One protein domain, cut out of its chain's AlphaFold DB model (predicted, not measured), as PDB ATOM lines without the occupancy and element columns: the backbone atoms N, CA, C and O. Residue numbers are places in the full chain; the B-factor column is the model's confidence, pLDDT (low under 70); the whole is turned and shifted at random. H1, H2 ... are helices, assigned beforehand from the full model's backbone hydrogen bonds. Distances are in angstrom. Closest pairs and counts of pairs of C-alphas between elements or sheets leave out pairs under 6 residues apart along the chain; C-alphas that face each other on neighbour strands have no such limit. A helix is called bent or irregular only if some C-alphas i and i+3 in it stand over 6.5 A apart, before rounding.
ATOM      1  N   GLY A 919     -31.997 -31.211  -9.227       88.50
ATOM      2  CA  GLY A 919     -31.945 -32.283  -8.229       88.50
ATOM      3  C   GLY A 919     -30.940 -33.410  -8.511       88.50
ATOM      4  O   GLY A 919     -30.790 -34.299  -7.677       88.50
ATOM      5  N   THR A 920     -30.220 -33.410  -9.644       88.44
ATOM      6  CA  THR A 920     -29.337 -34.539  -9.999       88.44
ATOM      7  C   THR A 920     -27.953 -34.473  -9.350       88.44
ATOM      8  O   THR A 920     -27.165 -35.393  -9.557       88.44
ATOM      9  N   SER A 921     -27.629 -33.411  -8.594       88.38
ATOM     10  CA  SER A 921     -26.325 -33.227  -7.916       88.38
ATOM     11  C   SER A 921     -25.103 -33.427  -8.834       88.38
ATOM     12  O   SER A 921     -24.082 -33.982  -8.428       88.38
ATOM     13  N   GLU A 922     -25.221 -33.020 -10.101       90.56
ATOM     14  CA  GLU A 922     -24.230 -33.306 -11.145       90.56
ATOM     15  C   GLU A 922     -22.896 -32.579 -10.868       90.56
ATOM     16  O   GLU A 922     -22.853 -31.377 -10.596       90.56
ATOM     17  N   VAL A 923     -21.788 -33.326 -10.903       89.62
ATOM     18  CA  VAL A 923     -20.493 -32.889 -10.359       89.62
ATOM     19  C   VAL A 923     -19.774 -31.881 -11.264       89.62
ATOM     20  O   VAL A 923     -19.022 -31.045 -10.753       89.62
ATOM     21  N   HIS A 924     -19.979 -31.912 -12.582       87.12
ATOM     22  CA  HIS A 924     -19.363 -30.946 -13.499       87.12
ATOM     23  C   HIS A 924     -20.064 -29.582 -13.412       87.12
ATOM     24  O   HIS A 924     -19.389 -28.559 -13.279       87.12
ATOM     25  N   VAL A 925     -21.399 -29.568 -13.377       90.00
ATOM     26  CA  VAL A 925     -22.216 -28.371 -13.134       90.00
ATOM     27  C   VAL A 925     -21.964 -27.818 -11.728       90.00
ATOM     28  O   VAL A 925     -21.811 -26.605 -11.586       90.00
ATOM     29  N   TYR A 926     -21.798 -28.665 -10.702       91.38
ATOM     30  CA  TYR A 926     -21.382 -28.202  -9.370       91.38
ATOM     31  C   TYR A 926     -20.012 -27.510  -9.393       91.38
ATOM     32  O   TYR A 926     -19.882 -26.397  -8.882       91.38
ATOM     33  N   LYS A 927     -18.998 -28.121 -10.023       89.81
ATOM     34  CA  LYS A 927     -17.659 -27.518 -10.158       89.81
ATOM     35  C   LYS A 927     -17.717 -26.174 -10.885       89.81
ATOM     36  O   LYS A 927     -17.138 -25.207 -10.394       89.81
ATOM     37  N   MET A 928     -18.462 -26.098 -11.989       88.62
ATOM     38  CA  MET A 928     -18.703 -24.854 -12.726       88.62
ATOM     39  C   MET A 928     -19.312 -23.773 -11.819       88.62
ATOM     40  O   MET A 928     -18.762 -22.682 -11.725       88.62
ATOM     41  N   ILE A 929     -20.393 -24.082 -11.096       91.50
ATOM     42  CA  ILE A 929     -21.050 -23.137 -10.178       91.50
ATOM     43  C   ILE A 929     -20.106 -22.706  -9.044       91.50
ATOM     44  O   ILE A 929     -20.044 -21.520  -8.721       91.50
ATOM     45  N   SER A 930     -19.330 -23.634  -8.472       89.81
ATOM     46  CA  SER A 930     -18.393 -23.333  -7.379       89.81
ATOM     47  C   SER A 930     -17.301 -22.337  -7.783       89.81
ATOM     48  O   SER A 930     -16.914 -21.504  -6.970       89.81
ATOM     49  N   ALA A 931     -16.878 -22.332  -9.053       88.00
ATOM     50  CA  ALA A 931     -15.913 -21.363  -9.574       88.00
ATOM     51  C   ALA A 931     -16.437 -19.911  -9.579       88.00
ATOM     52  O   ALA A 931     -15.639 -18.976  -9.605       88.00
ATOM     53  N   HIS A 932     -17.758 -19.715  -9.508       88.56
ATOM     54  CA  HIS A 932     -18.393 -18.397  -9.420       88.56
ATOM     55  C   HIS A 932     -18.783 -17.994  -7.984       88.56
ATOM     56  O   HIS A 932     -19.366 -16.925  -7.800       88.56
ATOM     57  N   LEU A 933     -18.476 -18.817  -6.971       88.31
ATOM     58  CA  LEU A 933     -18.869 -18.603  -5.573       88.31
ATOM     59  C   LEU A 933     -17.637 -18.591  -4.647       88.31
ATOM     60  O   LEU A 933     -17.169 -19.657  -4.244       88.31
ATOM     61  N   PRO A 934     -17.126 -17.403  -4.251       82.44
ATOM     62  CA  PRO A 934     -15.893 -17.273  -3.464       82.44
ATOM     63  C   PRO A 934     -15.839 -18.098  -2.170       82.44
ATOM     64  O   PRO A 934     -14.766 -18.534  -1.777       82.44
ATOM     65  N   PHE A 935     -16.983 -18.357  -1.529       80.69
ATOM     66  CA  PHE A 935     -17.071 -19.134  -0.285       80.69
ATOM     67  C   PHE A 935     -17.052 -20.664  -0.473       80.69
ATOM     68  O   PHE A 935     -16.948 -21.387   0.516       80.69
ATOM     69  N   LEU A 936     -17.167 -21.165  -1.710       83.12
ATOM     70  CA  LEU A 936     -16.986 -22.587  -2.047       83.12
ATOM     71  C   LEU A 936     -15.578 -22.887  -2.584       83.12
ATOM     72  O   LEU A 936     -15.182 -24.051  -2.672       83.12
ATOM     73  N   LEU A 937     -14.825 -21.851  -2.955       77.12
ATOM     74  CA  LEU A 937     -13.446 -21.974  -3.403       77.12
ATOM     75  C   LEU A 937     -12.502 -22.158  -2.210       77.12
ATOM     76  O   LEU A 937     -12.650 -21.535  -1.162       77.12
ATOM     77  N   GLN A 938     -11.473 -22.986  -2.395       69.12
ATOM     78  CA  GLN A 938     -10.317 -22.972  -1.499       69.12
ATOM     79  C   GLN A 938      -9.617 -21.604  -1.607       69.12
ATOM     80  O   GLN A 938      -9.572 -21.052  -2.710       69.12
ATOM     81  N   PRO A 939      -9.049 -21.057  -0.515       57.12
ATOM     82  CA  PRO A 939      -8.409 -19.744  -0.531       57.12
ATOM     83  C   PRO A 939      -7.213 -19.731  -1.494       57.12
ATOM     84  O   PRO A 939      -6.150 -20.287  -1.214       57.12
ATOM     85  N   THR A 940      -7.400 -19.105  -2.655       57.94
ATOM     86  CA  THR A 940      -6.378 -18.941  -3.690       57.94
ATOM     87  C   THR A 940      -5.701 -17.578  -3.572       57.94
ATOM     88  O   THR A 940      -6.290 -16.600  -3.128       57.94
ATOM     89  N   LEU A 941      -4.438 -17.494  -4.003       54.66
ATOM     90  CA  LEU A 941      -3.614 -16.273  -3.939       54.66
ATOM     91  C   LEU A 941      -4.023 -15.181  -4.955       54.66
ATOM     92  O   LEU A 941      -3.234 -14.279  -5.231       54.66
ATOM     93  N   VAL A 942      -5.210 -15.286  -5.560       61.59
ATOM     94  CA  VAL A 942      -5.730 -14.372  -6.585       61.59
ATOM     95  C   VAL A 942      -7.179 -14.045  -6.245       61.59
ATOM     96  O   VAL A 942      -8.051 -14.909  -6.308       61.59
ATOM     97  N   GLU A 943      -7.442 -12.787  -5.907       59.00
ATOM     98  CA  GLU A 943      -8.787 -12.307  -5.599       59.00
ATOM     99  C   GLU A 943      -9.591 -12.076  -6.885       59.00
ATOM    100  O   GLU A 943      -9.363 -11.122  -7.635       59.00
ATOM    101  N   PHE A 944     -10.567 -12.945  -7.145       66.75
ATOM    102  CA  PHE A 944     -11.497 -12.777  -8.259       66.75
ATOM    103  C   PHE A 944     -12.632 -11.823  -7.864       66.75
ATOM    104  O   PHE A 944     -13.552 -12.200  -7.138       66.75
ATOM    105  N   LYS A 945     -12.604 -10.586  -8.377       69.88
ATOM    106  CA  LYS A 945     -13.695  -9.609  -8.199       69.88
ATOM    107  C   LYS A 945     -14.890  -9.953  -9.104       69.88
ATOM    108  O   LYS A 945     -15.071  -9.369 -10.168       69.88
ATOM    109  N   ILE A 946     -15.670 -10.950  -8.678       81.94
ATOM    110  CA  ILE A 946     -16.881 -11.450  -9.350       81.94
ATOM    111  C   ILE A 946     -18.088 -10.597  -8.942       81.94
ATOM    112  O   ILE A 946     -18.353 -10.418  -7.755       81.94
ATOM    113  N   GLU A 947     -18.850 -10.114  -9.920       84.44
ATOM    114  CA  GLU A 947     -20.032  -9.270  -9.711       84.44
ATOM    115  C   GLU A 947     -21.173 -10.000  -8.977       84.44
ATOM    116  O   GLU A 947     -21.498 -11.148  -9.299       84.44
ATOM    117  N   LEU A 948     -21.808  -9.334  -8.005       86.44
ATOM    118  CA  LEU A 948     -22.805  -9.948  -7.120       86.44
ATOM    119  C   LEU A 948     -24.016 -10.534  -7.858       86.44
ATOM    120  O   LEU A 948     -24.513 -11.587  -7.462       86.44
ATOM    121  N   SER A 949     -24.459  -9.914  -8.949       87.50
ATOM    122  CA  SER A 949     -25.534 -10.440  -9.803       87.50
ATOM    123  C   SER A 949     -25.166 -11.750 -10.525       87.50
ATOM    124  O   SER A 949     -26.038 -12.600 -10.729       87.50
ATOM    125  N   ILE A 950     -23.884 -11.986 -10.836       90.81
ATOM    126  CA  ILE A 950     -23.404 -13.302 -11.303       90.81
ATOM    127  C   ILE A 950     -23.419 -14.302 -10.137       90.81
ATOM    128  O   ILE A 950     -23.896 -15.426 -10.298       90.81
ATOM    129  N   GLN A 951     -22.980 -13.887  -8.942       90.75
ATOM    130  CA  GLN A 951     -23.008 -14.743  -7.750       90.75
ATOM    131  C   GLN A 951     -24.443 -15.141  -7.353       90.75
ATOM    132  O   GLN A 951     -24.684 -16.299  -7.014       90.75
ATOM    133  N   SER A 952     -25.430 -14.241  -7.466       90.88
ATOM    134  CA  SER A 952     -26.838 -14.567  -7.196       90.88
ATOM    135  C   SER A 952     -27.399 -15.582  -8.198       90.88
ATOM    136  O   SER A 952     -28.122 -16.499  -7.813       90.88
ATOM    137  N   ALA A 953     -27.013 -15.484  -9.477       93.62
ATOM    138  CA  ALA A 953     -27.367 -16.490 -10.481       93.62
ATOM    139  C   ALA A 953     -26.724 -17.852 -10.169       93.62
ATOM    140  O   ALA A 953     -27.397 -18.883 -10.249       93.62
ATOM    141  N   ALA A 954     -25.457 -17.867  -9.745       93.94
ATOM    142  CA  ALA A 954     -24.762 -19.073  -9.300       93.94
ATOM    143  C   ALA A 954     -25.414 -19.703  -8.048       93.94
ATOM    144  O   ALA A 954     -25.556 -20.922  -7.990       93.94
ATOM    145  N   ILE A 955     -25.904 -18.903  -7.093       94.44
ATOM    146  CA  ILE A 955     -26.641 -19.384  -5.910       94.44
ATOM    147  C   ILE A 955     -27.999 -20.002  -6.285       94.44
ATOM    148  O   ILE A 955     -28.308 -21.099  -5.819       94.44
ATOM    149  N   VAL A 956     -28.791 -19.368  -7.161       94.75
ATOM    150  CA  VAL A 956     -30.041 -19.978  -7.670       94.75
ATOM    151  C   VAL A 956     -29.742 -21.291  -8.400       94.75
ATOM    152  O   VAL A 956     -30.438 -22.285  -8.201       94.75
ATOM    153  N   SER A 957     -28.669 -21.317  -9.191       94.81
ATOM    154  CA  SER A 957     -28.206 -22.515  -9.900       94.81
ATOM    155  C   SER A 957     -27.823 -23.637  -8.926       94.81
ATOM    156  O   SER A 957     -28.214 -24.786  -9.121       94.81
ATOM    157  N   LEU A 958     -27.129 -23.310  -7.830       94.75
ATOM    158  CA  LEU A 958     -26.784 -24.256  -6.768       94.75
ATOM    159  C   LEU A 958     -28.041 -24.839  -6.098       94.75
ATOM    160  O   LEU A 958     -28.135 -26.053  -5.917       94.75
ATOM    161  N   GLY A 959     -29.026 -23.987  -5.794       94.69
ATOM    162  CA  GLY A 959     -30.311 -24.394  -5.218       94.69
ATOM    163  C   GLY A 959     -31.149 -25.290  -6.135       94.69
ATOM    164  O   GLY A 959     -31.814 -26.201  -5.653       94.69
ATOM    165  N   LEU A 960     -31.092 -25.080  -7.456       94.38
ATOM    166  CA  LEU A 960     -31.744 -25.951  -8.443       94.38
ATOM    167  C   LEU A 960     -31.026 -27.303  -8.584       94.38
ATOM    168  O   LEU A 960     -31.682 -28.345  -8.588       94.38
ATOM    169  N   LEU A 961     -29.692 -27.306  -8.662       94.31
ATOM    170  CA  LEU A 961     -28.879 -28.521  -8.809       94.31
ATOM    171  C   LEU A 961     -29.034 -29.479  -7.615       94.31
ATOM    172  O   LEU A 961     -29.119 -30.695  -7.801       94.31
ATOM    173  N   PHE A 962     -29.097 -28.920  -6.403       93.44
ATOM    174  CA  PHE A 962     -29.270 -29.648  -5.142       93.44
ATOM    175  C   PHE A 962     -30.720 -29.652  -4.625       93.44
ATOM    176  O   PHE A 962     -30.944 -29.972  -3.457       93.44
ATOM    177  N   ALA A 963     -31.707 -29.320  -5.464       93.62
ATOM    178  CA  ALA A 963     -33.115 -29.322  -5.069       93.62
ATOM    179  C   ALA A 963     -33.532 -30.677  -4.462       93.62
ATOM    180  O   ALA A 963     -33.203 -31.724  -5.013       93.62
ATOM    181  N   GLU A 964     -34.248 -30.645  -3.332       90.75
ATOM    182  CA  GLU A 964     -34.754 -31.823  -2.594       90.75
ATOM    183  C   GLU A 964     -33.670 -32.772  -2.016       90.75
ATOM    184  O   GLU A 964     -33.998 -33.814  -1.437       90.75
ATOM    185  N   THR A 965     -32.378 -32.422  -2.104       87.75
ATOM    186  CA  THR A 965     -31.262 -33.280  -1.638       87.75
ATOM    187  C   THR A 965     -30.993 -33.232  -0.132       87.75
ATOM    188  O   THR A 965     -30.318 -34.126   0.373       87.75
ATOM    189  N   ALA A 966     -31.496 -32.218   0.581       85.50
ATOM    190  CA  ALA A 966     -31.247 -31.977   2.009       85.50
ATOM    191  C   ALA A 966     -29.752 -31.894   2.408       85.50
ATOM    192  O   ALA A 966     -29.346 -32.319   3.491       85.50
ATOM    193  N   ASN A 967     -28.894 -31.339   1.540       86.25
ATOM    194  CA  ASN A 967     -27.473 -31.160   1.848       86.25
ATOM    195  C   ASN A 967     -27.257 -30.052   2.906       86.25
ATOM    196  O   ASN A 967     -27.142 -28.862   2.585       86.25
ATOM    197  N   HIS A 968     -27.169 -30.460   4.177       83.00
ATOM    198  CA  HIS A 968     -26.941 -29.569   5.320       83.00
ATOM    199  C   HIS A 968     -25.651 -28.736   5.190       83.00
ATOM    200  O   HIS A 968     -25.656 -27.555   5.530       83.00
ATOM    201  N   ASN A 969     -24.560 -29.289   4.646       85.62
ATOM    202  CA  ASN A 969     -23.279 -28.572   4.556       85.62
ATOM    203  C   ASN A 969     -23.379 -27.336   3.651       85.62
ATOM    204  O   ASN A 969     -22.985 -26.241   4.055       85.62
ATOM    205  N   ILE A 970     -23.974 -27.493   2.463       87.50
ATOM    206  CA  ILE A 970     -24.216 -26.374   1.538       87.50
ATOM    207  C   ILE A 970     -25.229 -25.391   2.146       87.50
ATOM    208  O   ILE A 970     -25.035 -24.177   2.075       87.50
ATOM    209  N   SER A 971     -26.272 -25.901   2.808       88.50
ATOM    210  CA  SER A 971     -27.289 -25.073   3.471       88.50
ATOM    211  C   SER A 971     -26.696 -24.198   4.586       88.50
ATOM    212  O   SER A 971     -26.960 -22.998   4.631       88.50
ATOM    213  N   SER A 972     -25.834 -24.760   5.440       86.25
ATOM    214  CA  SER A 972     -25.135 -24.038   6.513       86.25
ATOM    215  C   SER A 972     -24.144 -22.999   5.970       86.25
ATOM    216  O   SER A 972     -24.068 -21.886   6.498       86.25
ATOM    217  N   GLN A 973     -23.425 -23.322   4.888       87.00
ATOM    218  CA  GLN A 973     -22.523 -22.382   4.210       87.00
ATOM    219  C   GLN A 973     -23.283 -21.194   3.600       87.00
ATOM    220  O   GLN A 973     -22.866 -20.052   3.791       87.00
ATOM    221  N   LEU A 974     -24.425 -21.429   2.945       89.00
ATOM    222  CA  LEU A 974     -25.298 -20.357   2.447       89.00
ATOM    223  C   LEU A 974     -25.856 -19.496   3.594       89.00
ATOM    224  O   LEU A 974     -25.858 -18.269   3.494       89.00
ATOM    225  N   LEU A 975     -26.263 -20.110   4.711       88.31
ATOM    226  CA  LEU A 975     -26.769 -19.395   5.893       88.31
ATOM    227  C   LEU A 975     -25.672 -18.511   6.526       88.31
ATOM    228  O   LEU A 975     -25.933 -17.367   6.906       88.31
ATOM    229  N   ASN A 976     -24.418 -18.974   6.541       85.81
ATOM    230  CA  ASN A 976     -23.268 -18.147   6.922       85.81
ATOM    231  C   ASN A 976     -23.096 -16.914   6.020       85.81
ATOM    232  O   ASN A 976     -22.819 -15.838   6.542       85.81
ATOM    233  N   GLN A 977     -23.295 -17.034   4.701       83.31
ATOM    234  CA  GLN A 977     -23.204 -15.885   3.783       83.31
ATOM    235  C   GLN A 977     -24.335 -14.865   3.994       83.31
ATOM    236  O   GLN A 977     -24.096 -13.663   3.899       83.31
ATOM    237  N   ILE A 978     -25.546 -15.323   4.339       85.50
ATOM    238  CA  ILE A 978     -26.659 -14.441   4.745       85.50
ATOM    239  C   ILE A 978     -26.335 -13.704   6.057       85.50
ATOM    240  O   ILE A 978     -26.741 -12.559   6.239       85.50
ATOM    241  N   SER A 979     -25.594 -14.353   6.961       80.50
ATOM    242  CA  SER A 979     -25.270 -13.838   8.301       80.50
ATOM    243  C   SER A 979     -24.021 -12.943   8.355       80.50
ATOM    244  O   SER A 979     -23.718 -12.399   9.415       80.50
ATOM    245  N   LEU A 980     -23.270 -12.814   7.255       75.25
ATOM    246  CA  LEU A 980     -22.028 -12.035   7.197       75.25
ATOM    247  C   LEU A 980     -22.295 -10.517   7.283       75.25
ATOM    248  O   LEU A 980     -23.410 -10.053   7.042       75.25
ATOM    249  N   GLU A 981     -21.262  -9.721   7.553       65.25
ATOM    250  CA  GLU A 981     -21.299  -8.256   7.392       65.25
ATOM    251  C   GLU A 981     -20.944  -7.851   5.946       65.25
ATOM    252  O   GLU A 981     -20.571  -8.691   5.125       65.25
ATOM    253  N   VAL A 982     -21.104  -6.568   5.595       62.75
ATOM    254  CA  VAL A 982     -20.693  -6.048   4.277       62.75
ATOM    255  C   VAL A 982     -19.160  -5.918   4.240       62.75
ATOM    256  O   VAL A 982     -18.626  -5.096   4.989       62.75
ATOM    257  N   PRO A 983     -18.433  -6.653   3.374       56.22
ATOM    258  CA  PRO A 983     -16.986  -6.497   3.255       56.22
ATOM    259  C   PRO A 983     -16.636  -5.133   2.643       56.22
ATOM    260  O   PRO A 983     -17.304  -4.661   1.716       56.22
ATOM    261  N   CYS A 984     -15.571  -4.515   3.163       44.34
ATOM    262  CA  CYS A 984     -15.280  -3.085   3.012       44.34
ATOM    263  C   CYS A 984     -15.347  -2.530   1.581       44.34
ATOM    264  O   CYS A 984     -15.892  -1.451   1.357       44.34
ATOM    265  N   GLU A 985     -14.796  -3.272   0.619       46.56
ATOM    266  CA  GLU A 985     -14.522  -2.796  -0.745       46.56
ATOM    267  C   GLU A 985     -15.720  -2.855  -1.709       46.56
ATOM    268  O   GLU A 985     -15.554  -2.670  -2.914       46.56
ATOM    269  N   SER A 986     -16.919  -3.188  -1.227       53.16
ATOM    270  CA  SER A 986     -18.061  -3.461  -2.104       53.16
ATOM    271  C   SER A 986     -18.899  -2.215  -2.432       53.16
ATOM    272  O   SER A 986     -19.869  -1.884  -1.753       53.16
ATOM    273  N   ASP A 987     -18.610  -1.594  -3.582       51.69
ATOM    274  CA  ASP A 987     -19.491  -0.602  -4.242       51.69
ATOM    275  C   ASP A 987     -20.880  -1.185  -4.607       51.69
ATOM    276  O   ASP A 987     -21.825  -0.468  -4.932       51.69
ATOM    277  N   GLN A 988     -21.028  -2.513  -4.539       57.78
ATOM    278  CA  GLN A 988     -22.214  -3.284  -4.930       57.78
ATOM    279  C   GLN A 988     -23.239  -3.464  -3.792       57.78
ATOM    280  O   GLN A 988     -24.050  -4.392  -3.828       57.78
ATOM    281  N   ALA A 989     -23.246  -2.575  -2.791       60.12
ATOM    282  CA  ALA A 989     -24.150  -2.639  -1.633       60.12
ATOM    283  C   ALA A 989     -25.641  -2.794  -2.016       60.12
ATOM    284  O   ALA A 989     -26.386  -3.489  -1.325       60.12
ATOM    285  N   PHE A 990     -26.066  -2.217  -3.147       63.09
ATOM    286  CA  PHE A 990     -27.428  -2.347  -3.679       63.09
ATOM    287  C   PHE A 990     -27.767  -3.754  -4.208       63.09
ATOM    288  O   PHE A 990     -28.904  -4.198  -4.048       63.09
ATOM    289  N   GLU A 991     -26.817  -4.491  -4.801       71.62
ATOM    290  CA  GLU A 991     -27.075  -5.855  -5.308       71.62
ATOM    291  C   GLU A 991     -27.149  -6.900  -4.174       71.62
ATOM    292  O   GLU A 991     -27.666  -8.004  -4.373       71.62
ATOM    293  N   ARG A 992     -26.693  -6.556  -2.957       81.81
ATOM    294  CA  ARG A 992     -26.649  -7.470  -1.799       81.81
ATOM    295  C   ARG A 992     -28.023  -8.001  -1.385       81.81
ATOM    296  O   ARG A 992     -28.113  -9.147  -0.949       81.81
ATOM    297  N   TYR A 993     -29.089  -7.220  -1.573       85.31
ATOM    298  CA  TYR A 993     -30.458  -7.679  -1.313       85.31
ATOM    299  C   TYR A 993     -30.845  -8.861  -2.214       85.31
ATOM    300  O   TYR A 993     -31.346  -9.874  -1.727       85.31
ATOM    301  N   SER A 994     -30.535  -8.775  -3.511       88.56
ATOM    302  CA  SER A 994     -30.768  -9.859  -4.472       88.56
ATOM    303  C   SER A 994     -29.976 -11.113  -4.099       88.56
ATOM    304  O   SER A 994     -30.542 -12.203  -4.064       88.56
ATOM    305  N   PHE A 995     -28.694 -10.958  -3.750       89.50
ATOM    306  CA  PHE A 995     -27.835 -12.059  -3.301       89.50
ATOM    307  C   PHE A 995     -28.423 -12.782  -2.076       89.50
ATOM    308  O   PHE A 995     -28.645 -13.995  -2.127       89.50
ATOM    309  N   VAL A 996     -28.758 -12.047  -1.008       91.00
ATOM    310  CA  VAL A 996     -29.304 -12.626   0.233       91.00
ATOM    311  C   VAL A 996     -30.658 -13.302  -0.006       91.00
ATOM    312  O   VAL A 996     -30.863 -14.431   0.447       91.00
ATOM    313  N   LEU A 997     -31.550 -12.683  -0.786       92.12
ATOM    314  CA  LEU A 997     -32.834 -13.284  -1.158       92.12
ATOM    315  C   LEU A 997     -32.650 -14.591  -1.951       92.12
ATOM    316  O   LEU A 997     -33.313 -15.587  -1.653       92.12
ATOM    317  N   THR A 998     -31.716 -14.628  -2.910       93.44
ATOM    318  CA  THR A 998     -31.406 -15.866  -3.645       93.44
ATOM    319  C   THR A 998     -30.785 -16.945  -2.762       93.44
ATOM    320  O   THR A 998     -31.084 -18.118  -2.968       93.44
ATOM    321  N   ALA A 999     -29.993 -16.584  -1.746       92.88
ATOM    322  CA  ALA A 999     -29.439 -17.544  -0.791       92.88
ATOM    323  C   ALA A 999     -30.534 -18.182   0.080       92.88
ATOM    324  O   ALA A 999     -30.550 -19.403   0.231       92.88
ATOM    325  N   GLY A1000     -31.499 -17.392   0.565       93.25
ATOM    326  CA  GLY A1000     -32.679 -17.917   1.264       93.25
ATOM    327  C   GLY A1000     -33.513 -18.854   0.384       93.25
ATOM    328  O   GLY A1000     -33.854 -19.965   0.792       93.25
ATOM    329  N   MET A1001     -33.759 -18.457  -0.869       94.94
ATOM    330  CA  MET A1001     -34.438 -19.305  -1.854       94.94
ATOM    331  C   MET A1001     -33.673 -20.608  -2.136       94.94
ATOM    332  O   MET A1001     -34.291 -21.667  -2.205       94.94
ATOM    333  N   ALA A1002     -32.342 -20.563  -2.253       95.19
ATOM    334  CA  ALA A1002     -31.519 -21.747  -2.490       95.19
ATOM    335  C   ALA A1002     -31.536 -22.723  -1.299       95.19
ATOM    336  O   ALA A1002     -31.742 -23.916  -1.514       95.19
ATOM    337  N   ILE A1003     -31.419 -22.234  -0.057       93.56
ATOM    338  CA  ILE A1003     -31.584 -23.057   1.160       93.56
ATOM    339  C   ILE A1003     -32.972 -23.718   1.174       93.56
ATOM    340  O   ILE A1003     -33.090 -24.908   1.473       93.56
ATOM    341  N   GLY A1004     -34.014 -22.967   0.807       93.44
ATOM    342  CA  GLY A1004     -35.380 -23.473   0.700       93.44
ATOM    343  C   GLY A1004     -35.566 -24.554  -0.374       93.44
ATOM    344  O   GLY A1004     -36.273 -25.528  -0.136       93.44
ATOM    345  N   LEU A1005     -34.913 -24.423  -1.534       94.31
ATOM    346  CA  LEU A1005     -34.947 -25.430  -2.606       94.31
ATOM    347  C   LEU A1005     -34.179 -26.709  -2.237       94.31
ATOM    348  O   LEU A1005     -34.661 -27.809  -2.512       94.31
ATOM    349  N   ILE A1006     -33.015 -26.587  -1.591       93.88
ATOM    350  CA  ILE A1006     -32.200 -27.740  -1.167       93.88
ATOM    351  C   ILE A1006     -32.965 -28.610  -0.161       93.88
ATOM    352  O   ILE A1006     -32.942 -29.837  -0.251       93.88
ATOM    353  N   ASN A1007     -33.684 -27.966   0.760       92.12
ATOM    354  CA  ASN A1007     -34.391 -28.605   1.871       92.12
ATOM    355  C   ASN A1007     -35.913 -28.721   1.637       92.12
ATOM    356  O   ASN A1007     -36.673 -28.892   2.590       92.12
ATOM    357  N   LEU A1008     -36.362 -28.600   0.380       93.44
ATOM    358  CA  LEU A1008     -37.768 -28.459  -0.019       93.44
ATOM    359  C   LEU A1008     -38.670 -29.553   0.581       93.44
ATOM    360  O   LEU A1008     -38.543 -30.727   0.242       93.44
ATOM    361  N   GLY A1009     -39.593 -29.154   1.461       87.56
ATOM    362  CA  GLY A1009     -40.542 -30.046   2.144       87.56
ATOM    363  C   GLY A1009     -39.942 -31.006   3.186       87.56
ATOM    364  O   GLY A1009     -40.699 -31.747   3.811       87.56
ATOM    365  N   LYS A1010     -38.619 -30.999   3.399       85.19
ATOM    366  CA  LYS A1010     -37.890 -31.940   4.274       85.19
ATOM    367  C   LYS A1010     -37.577 -31.396   5.668       85.19
ATOM    368  O   LYS A1010     -36.807 -31.998   6.410       85.19
ATOM    369  N   GLY A1011     -38.174 -30.269   6.052       79.31
ATOM    370  CA  GLY A1011     -37.849 -29.586   7.303       79.31
ATOM    371  C   GLY A1011     -37.937 -30.459   8.561       79.31
ATOM    372  O   GLY A1011     -37.077 -30.332   9.426       79.31
ATOM    373  N   LYS A1012     -38.906 -31.386   8.622       78.75
ATOM    374  CA  LYS A1012     -39.051 -32.372   9.713       78.75
ATOM    375  C   LYS A1012     -37.881 -33.357   9.772       78.75
ATOM    376  O   LYS A1012     -37.216 -33.461  10.791       78.75
ATOM    377  N   GLU A1013     -37.566 -34.003   8.649       76.06
ATOM    378  CA  GLU A1013     -36.449 -34.956   8.539       76.06
ATOM    379  C   GLU A1013     -35.119 -34.326   8.993       76.06
ATOM    380  O   GLU A1013     -34.288 -34.982   9.617       76.06
ATOM    381  N   ILE A1014     -34.940 -33.032   8.717       74.38
ATOM    382  CA  ILE A1014     -33.758 -32.259   9.113       74.38
ATOM    383  C   ILE A1014     -33.772 -31.948  10.619       74.38
ATOM    384  O   ILE A1014     -32.762 -32.165  11.283       74.38
ATOM    385  N   THR A1015     -34.899 -31.520  11.204       68.38
ATOM    386  CA  THR A1015     -34.970 -31.297  12.665       68.38
ATOM    387  C   THR A1015     -34.818 -32.570  13.482       68.38
ATOM    388  O   THR A1015     -34.300 -32.516  14.592       68.38
ATOM    389  N   ASP A1016     -35.250 -33.701  12.932       63.75
ATOM    390  CA  ASP A1016     -35.231 -34.991  13.617       63.75
ATOM    391  C   ASP A1016     -33.848 -35.675  13.504       63.75
ATOM    392  O   ASP A1016     -33.557 -36.618  14.240       63.75
ATOM    393  N   THR A1017     -32.977 -35.188  12.606       62.81
ATOM    394  CA  THR A1017     -31.588 -35.659  12.431       62.81
ATOM    395  C   THR A1017     -30.527 -34.705  12.995       62.81
ATOM    396  O   THR A1017     -29.433 -35.158  13.343       62.81
ATOM    397  N   GLU A1018     -30.825 -33.410  13.149       62.44
ATOM    398  CA  GLU A1018     -29.952 -32.437  13.823       62.44
ATOM    399  C   GLU A1018     -29.949 -32.645  15.354       62.44
ATOM    400  O   GLU A1018     -30.688 -31.999  16.096       62.44
ATOM    401  N   ILE A1019     -29.068 -33.524  15.858       56.66
ATOM    402  CA  ILE A1019     -28.776 -33.613  17.301       56.66
ATOM    403  C   ILE A1019     -28.247 -32.244  17.782       56.66
ATOM    404  O   ILE A1019     -27.217 -31.794  17.269       56.66
ATOM    405  N   PRO A1020     -28.875 -31.589  18.781       54.31
ATOM    406  CA  PRO A1020     -28.472 -30.260  19.237       54.31
ATOM    407  C   PRO A1020     -27.185 -30.316  20.075       54.31
ATOM    408  O   PRO A1020     -27.205 -30.348  21.308       54.31
ATOM    409  N   ILE A1021     -26.037 -30.315  19.396       56.41
ATOM    410  CA  ILE A1021     -24.727 -30.093  20.017       56.41
ATOM    411  C   ILE A1021     -24.674 -28.632  20.484       56.41
ATOM    412  O   ILE A1021     -24.881 -27.711  19.697       56.41
ATOM    413  N   SER A1022     -24.366 -28.408  21.763       48.31
ATOM    414  CA  SER A1022     -24.530 -27.113  22.450       48.31
ATOM    415  C   SER A1022     -23.679 -25.942  21.928       48.31
ATOM    416  O   SER A1022     -23.823 -24.825  22.423       48.31
ATOM    417  N   SER A1023     -22.812 -26.163  20.936       53.91
ATOM    418  CA  SER A1023     -22.024 -25.130  20.250       53.91
ATOM    419  C   SER A1023     -22.574 -24.714  18.878       53.91
ATOM    420  O   SER A1023     -22.123 -23.704  18.339       53.91
ATOM    421  N   THR A1024     -23.533 -25.449  18.301       60.94
ATOM    422  CA  THR A1024     -24.064 -25.192  16.951       60.94
ATOM    423  C   THR A1024     -25.598 -25.177  16.954       60.94
ATOM    424  O   THR A1024     -26.197 -26.252  16.983       60.94
ATOM    425  N   PRO A1025     -26.262 -24.002  16.912       70.06
ATOM    426  CA  PRO A1025     -27.723 -23.935  16.823       70.06
ATOM    427  C   PRO A1025     -28.242 -24.552  15.518       70.06
ATOM    428  O   PRO A1025     -27.596 -24.425  14.471       70.06
ATOM    429  N   SER A1026     -29.426 -25.168  15.580       79.62
ATOM    430  CA  SER A1026     -30.055 -25.850  14.439       79.62
ATOM    431  C   SER A1026     -30.283 -24.920  13.241       79.62
ATOM    432  O   SER A1026     -30.450 -23.701  13.396       79.62
ATOM    433  N   LEU A1027     -30.358 -25.472  12.025       83.69
ATOM    434  CA  LEU A1027     -30.645 -24.686  10.815       83.69
ATOM    435  C   LEU A1027     -31.979 -23.919  10.957       83.69
ATOM    436  O   LEU A1027     -32.082 -22.752  10.573       83.69
ATOM    437  N   LYS A1028     -32.961 -24.553  11.608       85.06
ATOM    438  CA  LYS A1028     -34.265 -23.994  12.008       85.06
ATOM    439  C   LYS A1028     -34.134 -22.757  12.905       85.06
ATOM    440  O   LYS A1028     -34.671 -21.701  12.569       85.06
ATOM    441  N   GLU A1029     -33.404 -22.851  14.016       84.00
ATOM    442  CA  GLU A1029     -33.181 -21.708  14.916       84.00
ATOM    443  C   GLU A1029     -32.436 -20.560  14.235       84.00
ATOM    444  O   GLU A1029     -32.759 -19.392  14.458       84.00
ATOM    445  N   ARG A1030     -31.420 -20.882  13.428       86.81
ATOM    446  CA  ARG A1030     -30.598 -19.885  12.733       86.81
ATOM    447  C   ARG A1030     -31.441 -19.081  11.742       86.81
ATOM    448  O   ARG A1030     -31.349 -17.856  11.733       86.81
ATOM    449  N   LEU A1031     -32.325 -19.739  10.985       88.69
ATOM    450  CA  LEU A1031     -33.293 -19.060  10.116       88.69
ATOM    451  C   LEU A1031     -34.277 -18.179  10.908       88.69
ATOM    452  O   LEU A1031     -34.566 -17.067  10.481       88.69
ATOM    453  N   ILE A1032     -34.748 -18.608  12.081       87.94
ATOM    454  CA  ILE A1032     -35.683 -17.803  12.893       87.94
ATOM    455  C   ILE A1032     -34.994 -16.589  13.541       87.94
ATOM    456  O   ILE A1032     -35.585 -15.512  13.608       87.94
ATOM    457  N   LYS A1033     -33.715 -16.698  13.917       86.81
ATOM    458  CA  LYS A1033     -32.895 -15.552  14.355       86.81
ATOM    459  C   LYS A1033     -32.624 -14.564  13.204       86.81
ATOM    460  O   LYS A1033     -32.559 -13.361  13.438       86.81
ATOM    461  N   LEU A1034     -32.546 -15.039  11.956       87.62
ATOM    462  CA  LEU A1034     -32.504 -14.187  10.754       87.62
ATOM    463  C   LEU A1034     -33.860 -13.540  10.406       87.62
ATOM    464  O   LEU A1034     -33.868 -12.474   9.789       87.62
ATOM    465  N   LEU A1035     -34.981 -14.161  10.790       87.88
ATOM    466  CA  LEU A1035     -36.340 -13.634  10.608       87.88
ATOM    467  C   LEU A1035     -36.654 -12.513  11.609       87.88
ATOM    468  O   LEU A1035     -37.021 -11.413  11.203       87.88
ATOM    469  N   ASN A1036     -36.471 -12.792  12.904       85.25
ATOM    470  CA  ASN A1036     -36.870 -11.909  14.006       85.25
ATOM    471  C   ASN A1036     -35.784 -10.888  14.397       85.25
ATOM    472  O   ASN A1036     -36.059  -9.934  15.123       85.25
ATOM    473  N   GLY A1037     -34.546 -11.091  13.937       79.88
ATOM    474  CA  GLY A1037     -33.368 -10.356  14.394       79.88
ATOM    475  C   GLY A1037     -32.763 -10.917  15.688       79.88
ATOM    476  O   GLY A1037     -33.304 -11.814  16.333       79.88
ATOM    477  N   GLY A1038     -31.595 -10.388  16.058       80.06
ATOM    478  CA  GLY A1038     -30.817 -10.822  17.224       80.06
ATOM    479  C   GLY A1038     -29.317 -10.568  17.048       80.06
ATOM    480  O   GLY A1038     -28.907  -9.896  16.099       80.06
ATOM    481  N   GLU A1039     -28.486 -11.107  17.944       78.00
ATOM    482  CA  GLU A1039     -27.022 -11.068  17.801       78.00
ATOM    483  C   GLU A1039     -26.544 -11.888  16.593       78.00
ATOM    484  O   GLU A1039     -26.859 -13.077  16.471       78.00
ATOM    485  N   ARG A1040     -25.679 -11.297  15.754       74.00
ATOM    486  CA  ARG A1040     -25.080 -11.972  14.585       74.00
ATOM    487  C   ARG A1040     -24.341 -13.271  14.952       74.00
ATOM    488  O   ARG A1040     -24.398 -14.247  14.202       74.00
ATOM    489  N   ARG A1041     -23.739 -13.320  16.152       69.06
ATOM    490  CA  ARG A1041     -23.052 -14.496  16.731       69.06
ATOM    491  C   ARG A1041     -23.936 -15.746  16.860       69.06
ATOM    492  O   ARG A1041     -23.401 -16.845  16.918       69.06
ATOM    493  N   LEU A1042     -25.263 -15.598  16.919       69.38
ATOM    494  CA  LEU A1042     -26.203 -16.716  17.104       69.38
ATOM    495  C   LEU A1042     -26.769 -17.275  15.782       69.38
ATOM    496  O   LEU A1042     -27.538 -18.239  15.812       69.38
ATOM    497  N   ALA A1043     -26.402 -16.682  14.639       68.06
ATOM    498  CA  ALA A1043     -26.763 -17.144  13.293       68.06
ATOM    499  C   ALA A1043     -25.533 -17.558  12.457       68.06
ATOM    500  O   ALA A1043     -25.598 -18.530  11.694       68.06
ATOM    501  N   TYR A1044     -24.402 -16.865  12.627       71.81
ATOM    502  CA  TYR A1044     -23.134 -17.178  11.966       71.81
ATOM    503  C   TYR A1044     -22.353 -18.286  12.696       71.81
ATOM    504  O   TYR A1044     -22.101 -18.180  13.894       71.81
ATOM    505  N   LEU A1045     -21.919 -19.316  11.964       65.88
ATOM    506  CA  LEU A1045     -21.016 -20.358  12.461       65.88
ATOM    507  C   LEU A1045     -19.596 -20.143  11.923       65.88
ATOM    508  O   LEU A1045     -19.330 -20.401  10.748       65.88
ATOM    509  N   SER A1046     -18.666 -19.740  12.788       53.69
ATOM    510  CA  SER A1046     -17.237 -19.743  12.463       53.69
ATOM    511  C   SER A1046     -16.745 -21.178  12.254       53.69
ATOM    512  O   SER A1046     -16.667 -21.946  13.208       53.69
ATOM    513  N   TYR A1047     -16.347 -21.526  11.028       51.69
ATOM    514  CA  TYR A1047     -15.665 -22.800  10.741       51.69
ATOM    515  C   TYR A1047     -14.164 -22.783  11.113       51.69
ATOM    516  O   TYR A1047     -13.467 -23.778  10.916       51.69
ATOM    517  N   GLU A1129     -23.419  -1.564   9.375       68.88
ATOM    518  CA  GLU A1129     -24.239  -2.493  10.157       68.88
ATOM    519  C   GLU A1129     -23.937  -2.370  11.661       68.88
ATOM    520  O   GLU A1129     -22.862  -1.930  12.075       68.88
ATOM    521  N   LEU A1130     -24.916  -2.745  12.483       70.94
ATOM    522  CA  LEU A1130     -24.773  -2.921  13.929       70.94
ATOM    523  C   LEU A1130     -24.355  -4.377  14.240       70.94
ATOM    524  O   LEU A1130     -24.455  -5.234  13.358       70.94
ATOM    525  N   PRO A1131     -23.920  -4.708  15.476       70.38
ATOM    526  CA  PRO A1131     -23.690  -6.101  15.902       70.38
ATOM    527  C   PRO A1131     -24.964  -6.976  15.897       70.38
ATOM    528  O   PRO A1131     -24.890  -8.205  15.980       70.38
ATOM    529  N   THR A1132     -26.137  -6.349  15.784       78.56
ATOM    530  CA  THR A1132     -27.422  -7.001  15.527       78.56
ATOM    531  C   THR A1132     -27.643  -7.258  14.034       78.56
ATOM    532  O   THR A1132     -27.200  -6.499  13.171       78.56
ATOM    533  N   LEU A1133     -28.358  -8.340  13.725       81.31
ATOM    534  CA  LEU A1133     -28.742  -8.716  12.363       81.31
ATOM    535  C   LEU A1133     -29.653  -7.657  11.716       81.31
ATOM    536  O   LEU A1133     -30.602  -7.170  12.332       81.31
ATOM    537  N   ASN A1134     -29.391  -7.334  10.448       84.06
ATOM    538  CA  ASN A1134     -30.188  -6.384   9.673       84.06
ATOM    539  C   ASN A1134     -31.465  -7.051   9.132       84.06
ATOM    540  O   ASN A1134     -31.478  -7.571   8.015       84.06
ATOM    541  N   ILE A1135     -32.540  -6.999   9.926       85.06
ATOM    542  CA  ILE A1135     -33.845  -7.627   9.641       85.06
ATOM    543  C   ILE A1135     -34.337  -7.307   8.220       85.06
ATOM    544  O   ILE A1135     -34.772  -8.207   7.511       85.06
ATOM    545  N   HIS A1136     -34.205  -6.059   7.751       84.44
ATOM    546  CA  HIS A1136     -34.669  -5.640   6.418       84.44
ATOM    547  C   HIS A1136     -33.938  -6.324   5.245       84.44
ATOM    548  O   HIS A1136     -34.416  -6.266   4.113       84.44
ATOM    549  N   LEU A1137     -32.783  -6.942   5.501       84.94
ATOM    550  CA  LEU A1137     -32.025  -7.736   4.536       84.94
ATOM    551  C   LEU A1137     -32.249  -9.241   4.746       84.94
ATOM    552  O   LEU A1137     -32.382  -9.981   3.773       84.94
ATOM    553  N   THR A1138     -32.294  -9.703   6.000       87.94
ATOM    554  CA  THR A1138     -32.293 -11.137   6.336       87.94
ATOM    555  C   THR A1138     -33.684 -11.765   6.411       87.94
ATOM    556  O   THR A1138     -33.832 -12.934   6.047       87.94
ATOM    557  N   SER A1139     -34.715 -11.019   6.823       88.50
ATOM    558  CA  SER A1139     -36.055 -11.574   7.040       88.50
ATOM    559  C   SER A1139     -36.760 -12.108   5.781       88.50
ATOM    560  O   SER A1139     -37.319 -13.203   5.882       88.50
ATOM    561  N   PRO A1140     -36.705 -11.484   4.579       91.25
ATOM    562  CA  PRO A1140     -37.370 -12.053   3.405       91.25
ATOM    563  C   PRO A1140     -36.677 -13.337   2.924       91.25
ATOM    564  O   PRO A1140     -37.341 -14.275   2.486       91.25
ATOM    565  N   ALA A1141     -35.350 -13.421   3.066       91.62
ATOM    566  CA  ALA A1141     -34.590 -14.631   2.769       91.62
ATOM    567  C   ALA A1141     -34.933 -15.768   3.747       91.62
ATOM    568  O   ALA A1141     -35.165 -16.898   3.318       91.62
ATOM    569  N   ALA A1142     -35.021 -15.464   5.047       91.94
ATOM    570  CA  ALA A1142     -35.408 -16.422   6.078       91.94
ATOM    571  C   ALA A1142     -36.856 -16.919   5.913       91.94
ATOM    572  O   ALA A1142     -37.099 -18.123   5.984       91.94
ATOM    573  N   ALA A1143     -37.803 -16.020   5.627       92.00
ATOM    574  CA  ALA A1143     -39.205 -16.366   5.397       92.00
ATOM    575  C   ALA A1143     -39.382 -17.291   4.178       92.00
ATOM    576  O   ALA A1143     -40.092 -18.293   4.262       92.00
ATOM    577  N   VAL A1144     -38.693 -17.006   3.064       93.69
ATOM    578  CA  VAL A1144     -38.702 -17.876   1.872       93.69
ATOM    579  C   VAL A1144     -38.035 -19.226   2.159       93.69
ATOM    580  O   VAL A1144     -38.569 -20.260   1.755       93.69
ATOM    581  N   ALA A1145     -36.911 -19.247   2.885       93.44
ATOM    582  CA  ALA A1145     -36.237 -20.488   3.268       93.44
ATOM    583  C   ALA A1145     -37.144 -21.388   4.125       93.44
ATOM    584  O   ALA A1145     -37.336 -22.556   3.788       93.44
ATOM    585  N   LEU A1146     -37.758 -20.839   5.182       92.00
ATOM    586  CA  LEU A1146     -38.688 -21.559   6.058       92.00
ATOM    587  C   LEU A1146     -39.940 -22.026   5.296       92.00
ATOM    588  O   LEU A1146     -40.314 -23.193   5.393       92.00
ATOM    589  N   GLY A1147     -40.554 -21.156   4.488       92.06
ATOM    590  CA  GLY A1147     -41.762 -21.483   3.723       92.06
ATOM    591  C   GLY A1147     -41.572 -22.591   2.676       92.06
ATOM    592  O   GLY A1147     -42.521 -23.318   2.380       92.06
ATOM    593  N   LEU A1148     -40.358 -22.753   2.138       93.06
ATOM    594  CA  LEU A1148     -40.002 -23.855   1.235       93.06
ATOM    595  C   LEU A1148     -39.554 -25.116   1.998       93.06
ATOM    596  O   LEU A1148     -39.976 -26.222   1.658       93.06
ATOM    597  N   MET A1149     -38.756 -24.969   3.058       91.19
ATOM    598  CA  MET A1149     -38.281 -26.085   3.892       91.19
ATOM    599  C   MET A1149     -39.439 -26.838   4.568       91.19
ATOM    600  O   MET A1149     -39.439 -28.068   4.613       91.19
ATOM    601  N   TYR A1150     -40.460 -26.110   5.022       90.69
ATOM    602  CA  TYR A1150     -41.660 -26.643   5.683       90.69
ATOM    603  C   TYR A1150     -42.900 -26.596   4.770       90.69
ATOM    604  O   TYR A1150     -44.052 -26.543   5.213       90.69
ATOM    605  N   LEU A1151     -42.683 -26.627   3.450       91.81
ATOM    606  CA  LEU A1151     -43.756 -26.585   2.463       91.81
ATOM    607  C   LEU A1151     -44.696 -27.791   2.626       91.81
ATOM    608  O   LEU A1151     -44.322 -28.929   2.354       91.81
ATOM    609  N   ARG A1152     -45.949 -27.518   3.015       88.62
ATOM    610  CA  ARG A1152     -47.028 -28.502   3.263       88.62
ATOM    611  C   ARG A1152     -46.812 -29.451   4.460       88.62
ATOM    612  O   ARG A1152     -47.647 -30.332   4.650       88.62
ATOM    613  N   THR A1153     -45.793 -29.258   5.303       86.62
ATOM    614  CA  THR A1153     -45.517 -30.147   6.458       86.62
ATOM    615  C   THR A1153     -46.507 -29.998   7.623       86.62
ATOM    616  O   THR A1153     -46.612 -30.915   8.441       86.62
ATOM    617  N   ARG A1154     -47.245 -28.874   7.671       86.12
ATOM    618  CA  ARG A1154     -48.208 -28.482   8.726       86.12
ATOM    619  C   ARG A1154     -47.581 -28.404  10.128       86.12
ATOM    620  O   ARG A1154     -48.073 -29.025  11.061       86.12
ATOM    621  N   ASP A1155     -46.488 -27.658  10.264       86.94
ATOM    622  CA  ASP A1155     -45.846 -27.405  11.561       86.94
ATOM    623  C   ASP A1155     -46.427 -26.179  12.266       86.94
ATOM    624  O   ASP A1155     -46.193 -25.044  11.846       86.94
ATOM    625  N   GLU A1156     -47.148 -26.416  13.361       85.75
ATOM    626  CA  GLU A1156     -47.831 -25.389  14.161       85.75
ATOM    627  C   GLU A1156     -46.849 -24.326  14.676       85.75
ATOM    628  O   GLU A1156     -47.018 -23.147  14.388       85.75
ATOM    629  N   TRP A1157     -45.734 -24.737  15.285       83.38
ATOM    630  CA  TRP A1157     -44.697 -23.825  15.798       83.38
ATOM    631  C   TRP A1157     -44.067 -22.913  14.726       83.38
ATOM    632  O   TRP A1157     -43.578 -21.824  15.017       83.38
ATOM    633  N   ILE A1158     -44.060 -23.339  13.458       85.38
ATOM    634  CA  ILE A1158     -43.496 -22.556  12.342       85.38
ATOM    635  C   ILE A1158     -44.572 -21.672  11.708       85.38
ATOM    636  O   ILE A1158     -44.271 -20.564  11.259       85.38
ATOM    637  N   TYR A1159     -45.829 -22.113  11.741       85.88
ATOM    638  CA  TYR A1159     -46.988 -21.269  11.470       85.88
ATOM    639  C   TYR A1159     -47.105 -20.125  12.499       85.88
ATOM    640  O   TYR A1159     -47.314 -18.986  12.095       85.88
ATOM    641  N   GLU A1160     -46.864 -20.382  13.789       86.12
ATOM    642  CA  GLU A1160     -46.758 -19.365  14.851       86.12
ATOM    643  C   GLU A1160     -45.543 -18.439  14.670       86.12
ATOM    644  O   GLU A1160     -45.638 -17.224  14.856       86.12
ATOM    645  N   ALA A1161     -44.387 -18.975  14.261       83.38
ATOM    646  CA  ALA A1161     -43.214 -18.150  13.971       83.38
ATOM    647  C   ALA A1161     -43.481 -17.170  12.810       83.38
ATOM    648  O   ALA A1161     -43.145 -15.990  12.918       83.38
ATOM    649  N   LEU A1162     -44.139 -17.643  11.744       85.94
ATOM    650  CA  LEU A1162     -44.490 -16.872  10.542       85.94
ATOM    651  C   LEU A1162     -45.834 -16.120  10.637       85.94
ATOM    652  O   LEU A1162     -46.217 -15.457   9.670       85.94
ATOM    653  N   SER A1163     -46.561 -16.208  11.755       86.75
ATOM    654  CA  SER A1163     -47.833 -15.498  11.922       86.75
ATOM    655  C   SER A1163     -47.623 -13.983  11.976       86.75
ATOM    656  O   SER A1163     -46.625 -13.496  12.524       86.75
ATOM    657  N   VAL A1164     -48.596 -13.234  11.447       85.81
ATOM    658  CA  VAL A1164     -48.725 -11.797  11.733       85.81
ATOM    659  C   VAL A1164     -48.897 -11.638  13.242       85.81
ATOM    660  O   VAL A1164     -49.635 -12.406  13.855       85.81
ATOM    661  N   LYS A1165     -48.183 -10.684  13.839       86.00
ATOM    662  CA  LYS A1165     -48.211 -10.453  15.286       86.00
ATOM    663  C   LYS A1165     -49.402  -9.589  15.672       86.00
ATOM    664  O   LYS A1165     -49.699  -8.614  14.990       86.00
ATOM    665  N   ASP A1166     -50.053  -9.939  16.777       84.19
ATOM    666  CA  ASP A1166     -51.284  -9.280  17.235       84.19
ATOM    667  C   ASP A1166     -51.031  -7.888  17.848       84.19
ATOM    668  O   ASP A1166     -51.946  -7.077  17.975       84.19
ATOM    669  N   SER A1167     -49.783  -7.591  18.226       89.00
ATOM    670  CA  SER A1167     -49.384  -6.306  18.803       89.00
ATOM    671  C   SER A1167     -48.977  -5.298  17.729       89.00
ATOM    672  O   SER A1167     -48.056  -5.543  16.949       89.00
ATOM    673  N   PHE A1168     -49.585  -4.108  17.753       84.81
ATOM    674  CA  PHE A1168     -49.240  -2.984  16.872       84.81
ATOM    675  C   PHE A1168     -47.735  -2.645  16.907       84.81
ATOM    676  O   PHE A1168     -47.107  -2.461  15.868       84.81
ATOM    677  N   TYR A1169     -47.123  -2.681  18.095       85.81
ATOM    678  CA  TYR A1169     -45.687  -2.436  18.300       85.81
ATOM    679  C   TYR A1169     -44.770  -3.523  17.696       85.81
ATOM    680  O   TYR A1169     -43.568  -3.306  17.518       85.81
ATOM    681  N   GLU A1170     -45.308  -4.703  17.384       81.31
ATOM    682  CA  GLU A1170     -44.593  -5.748  16.643       81.31
ATOM    683  C   GLU A1170     -44.847  -5.652  15.136       81.31
ATOM    684  O   GLU A1170     -43.921  -5.880  14.358       81.31
ATOM    685  N   ILE A1171     -46.044  -5.220  14.719       84.75
ATOM    686  CA  ILE A1171     -46.355  -4.896  13.317       84.75
ATOM    687  C   ILE A1171     -45.444  -3.766  12.806       84.75
ATOM    688  O   ILE A1171     -44.848  -3.919  11.742       84.75
ATOM    689  N   ASP A1172     -45.234  -2.700  13.588       84.50
ATOM    690  CA  ASP A1172     -44.336  -1.573  13.256       84.50
ATOM    691  C   ASP A1172     -42.862  -1.979  13.018       84.50
ATOM    692  O   ASP A1172     -42.081  -1.223  12.432       84.50
ATOM    693  N   LYS A1173     -42.448  -3.172  13.469       75.75
ATOM    694  CA  LYS A1173     -41.089  -3.710  13.258       75.75
ATOM    695  C   LYS A1173     -40.959  -4.514  11.960       75.75
ATOM    696  O   LYS A1173     -39.837  -4.818  11.543       75.75
ATOM    697  N   ILE A1174     -42.079  -4.857  11.329       78.56
ATOM    698  CA  ILE A1174     -42.175  -5.640  10.092       78.56
ATOM    699  C   ILE A1174     -42.342  -4.670   8.898       78.56
ATOM    700  O   ILE A1174     -42.734  -3.517   9.068       78.56
ATOM    701  N   ARG A1175     -41.970  -5.092   7.682       71.31
ATOM    702  CA  ARG A1175     -42.064  -4.302   6.436       71.31
ATOM    703  C   ARG A1175     -42.605  -5.129   5.275       71.31
ATOM    704  O   ARG A1175     -42.376  -6.358   5.302       71.31
TER     705      ARG A1175
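Overview. This is residues 919 to 1047 and 1129 to 1175 of the 1175 residues of the protein "Anaphase-promoting complex subunit 1" of Meloidogyne enterolobii (UniProt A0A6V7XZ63). Four helices, H1, H2, H4 and H7, stand side by side in a row, and a second layer covers part of it, with H3 packed on H4 and H6 on H7. Short H8 extends the row beyond H7, and residues 1166 to 1172, including H9, stick out. The printed part has 176 residues with nine named helices, H1 to H9 in chain order, and no named strand: all helix, compact, radius of gyration of the C-alphas 16.2 A, spans 50 by 36 by 29 A.

Arrangement. H4, residues 992 to 1006, is the hub. It touches H7, residues 1135 to 1149, the same way at a shallow tilt of 17 degrees; the closest C-alphas, Gly 1004 and Ala 1145, are 4.0 A apart. H2, residues 948 to 961, touches H4, the same way at 6 degrees, closest C-alphas Gly 959 and Ala 1002, 4.0 A. H1, residues 923 to 930, forms a hairpin with H2, closest C-alphas Ile 929 and Ala 954, 5.6 A. H3, residues 968 to 979, forms a hairpin with H4, closest C-alphas Ser 971 and Ile 1003, 5.3 A. H6, residues 1027 to 1036, touches H7 at a steep tilt of 40 degrees, closest C-alphas Leu 1035 and Ser 1139, 4.1 A. H3, H4, H6 and H7 are an up and down bundle, each running against the one before. H5, residues 1011 to 1017, and H8, residues 1156 to 1161, touch no helix but are near H6 and H7; H9, residues 1168 to 1171, touches no helix. Every O i to N i+4 pair is within hydrogen-bond range in H1 to H6 and H8, and 9 of 11 in H7; H9 is too short for one.

Along the chain. H4 is 21.0 A long, H7 19.8 A, H2 19.6 A and H3 16.1 A. H1 begins at C-alpha 923 (-20.493, -32.889, -10.359); H9 ends at C-alpha 1171 (-46.355, -4.896, 13.317). H7 is irregular, only just: C-alphas 1137 and 1140 are 7.0 A apart.

Size, cuts and confidence. The C-alphas farthest apart, Leu 941 and Asp 1166, are 52.6 A apart. Residues 1048 to 1128 are not printed; C-alphas 1047 and 1129 are 22.1 A apart. The links H1 to H2 and H3 to H4 are long. Mean pLDDT of the printed part is 81.3; 35 residues are under 70, among them 981 to 990 and 1015 to 1024.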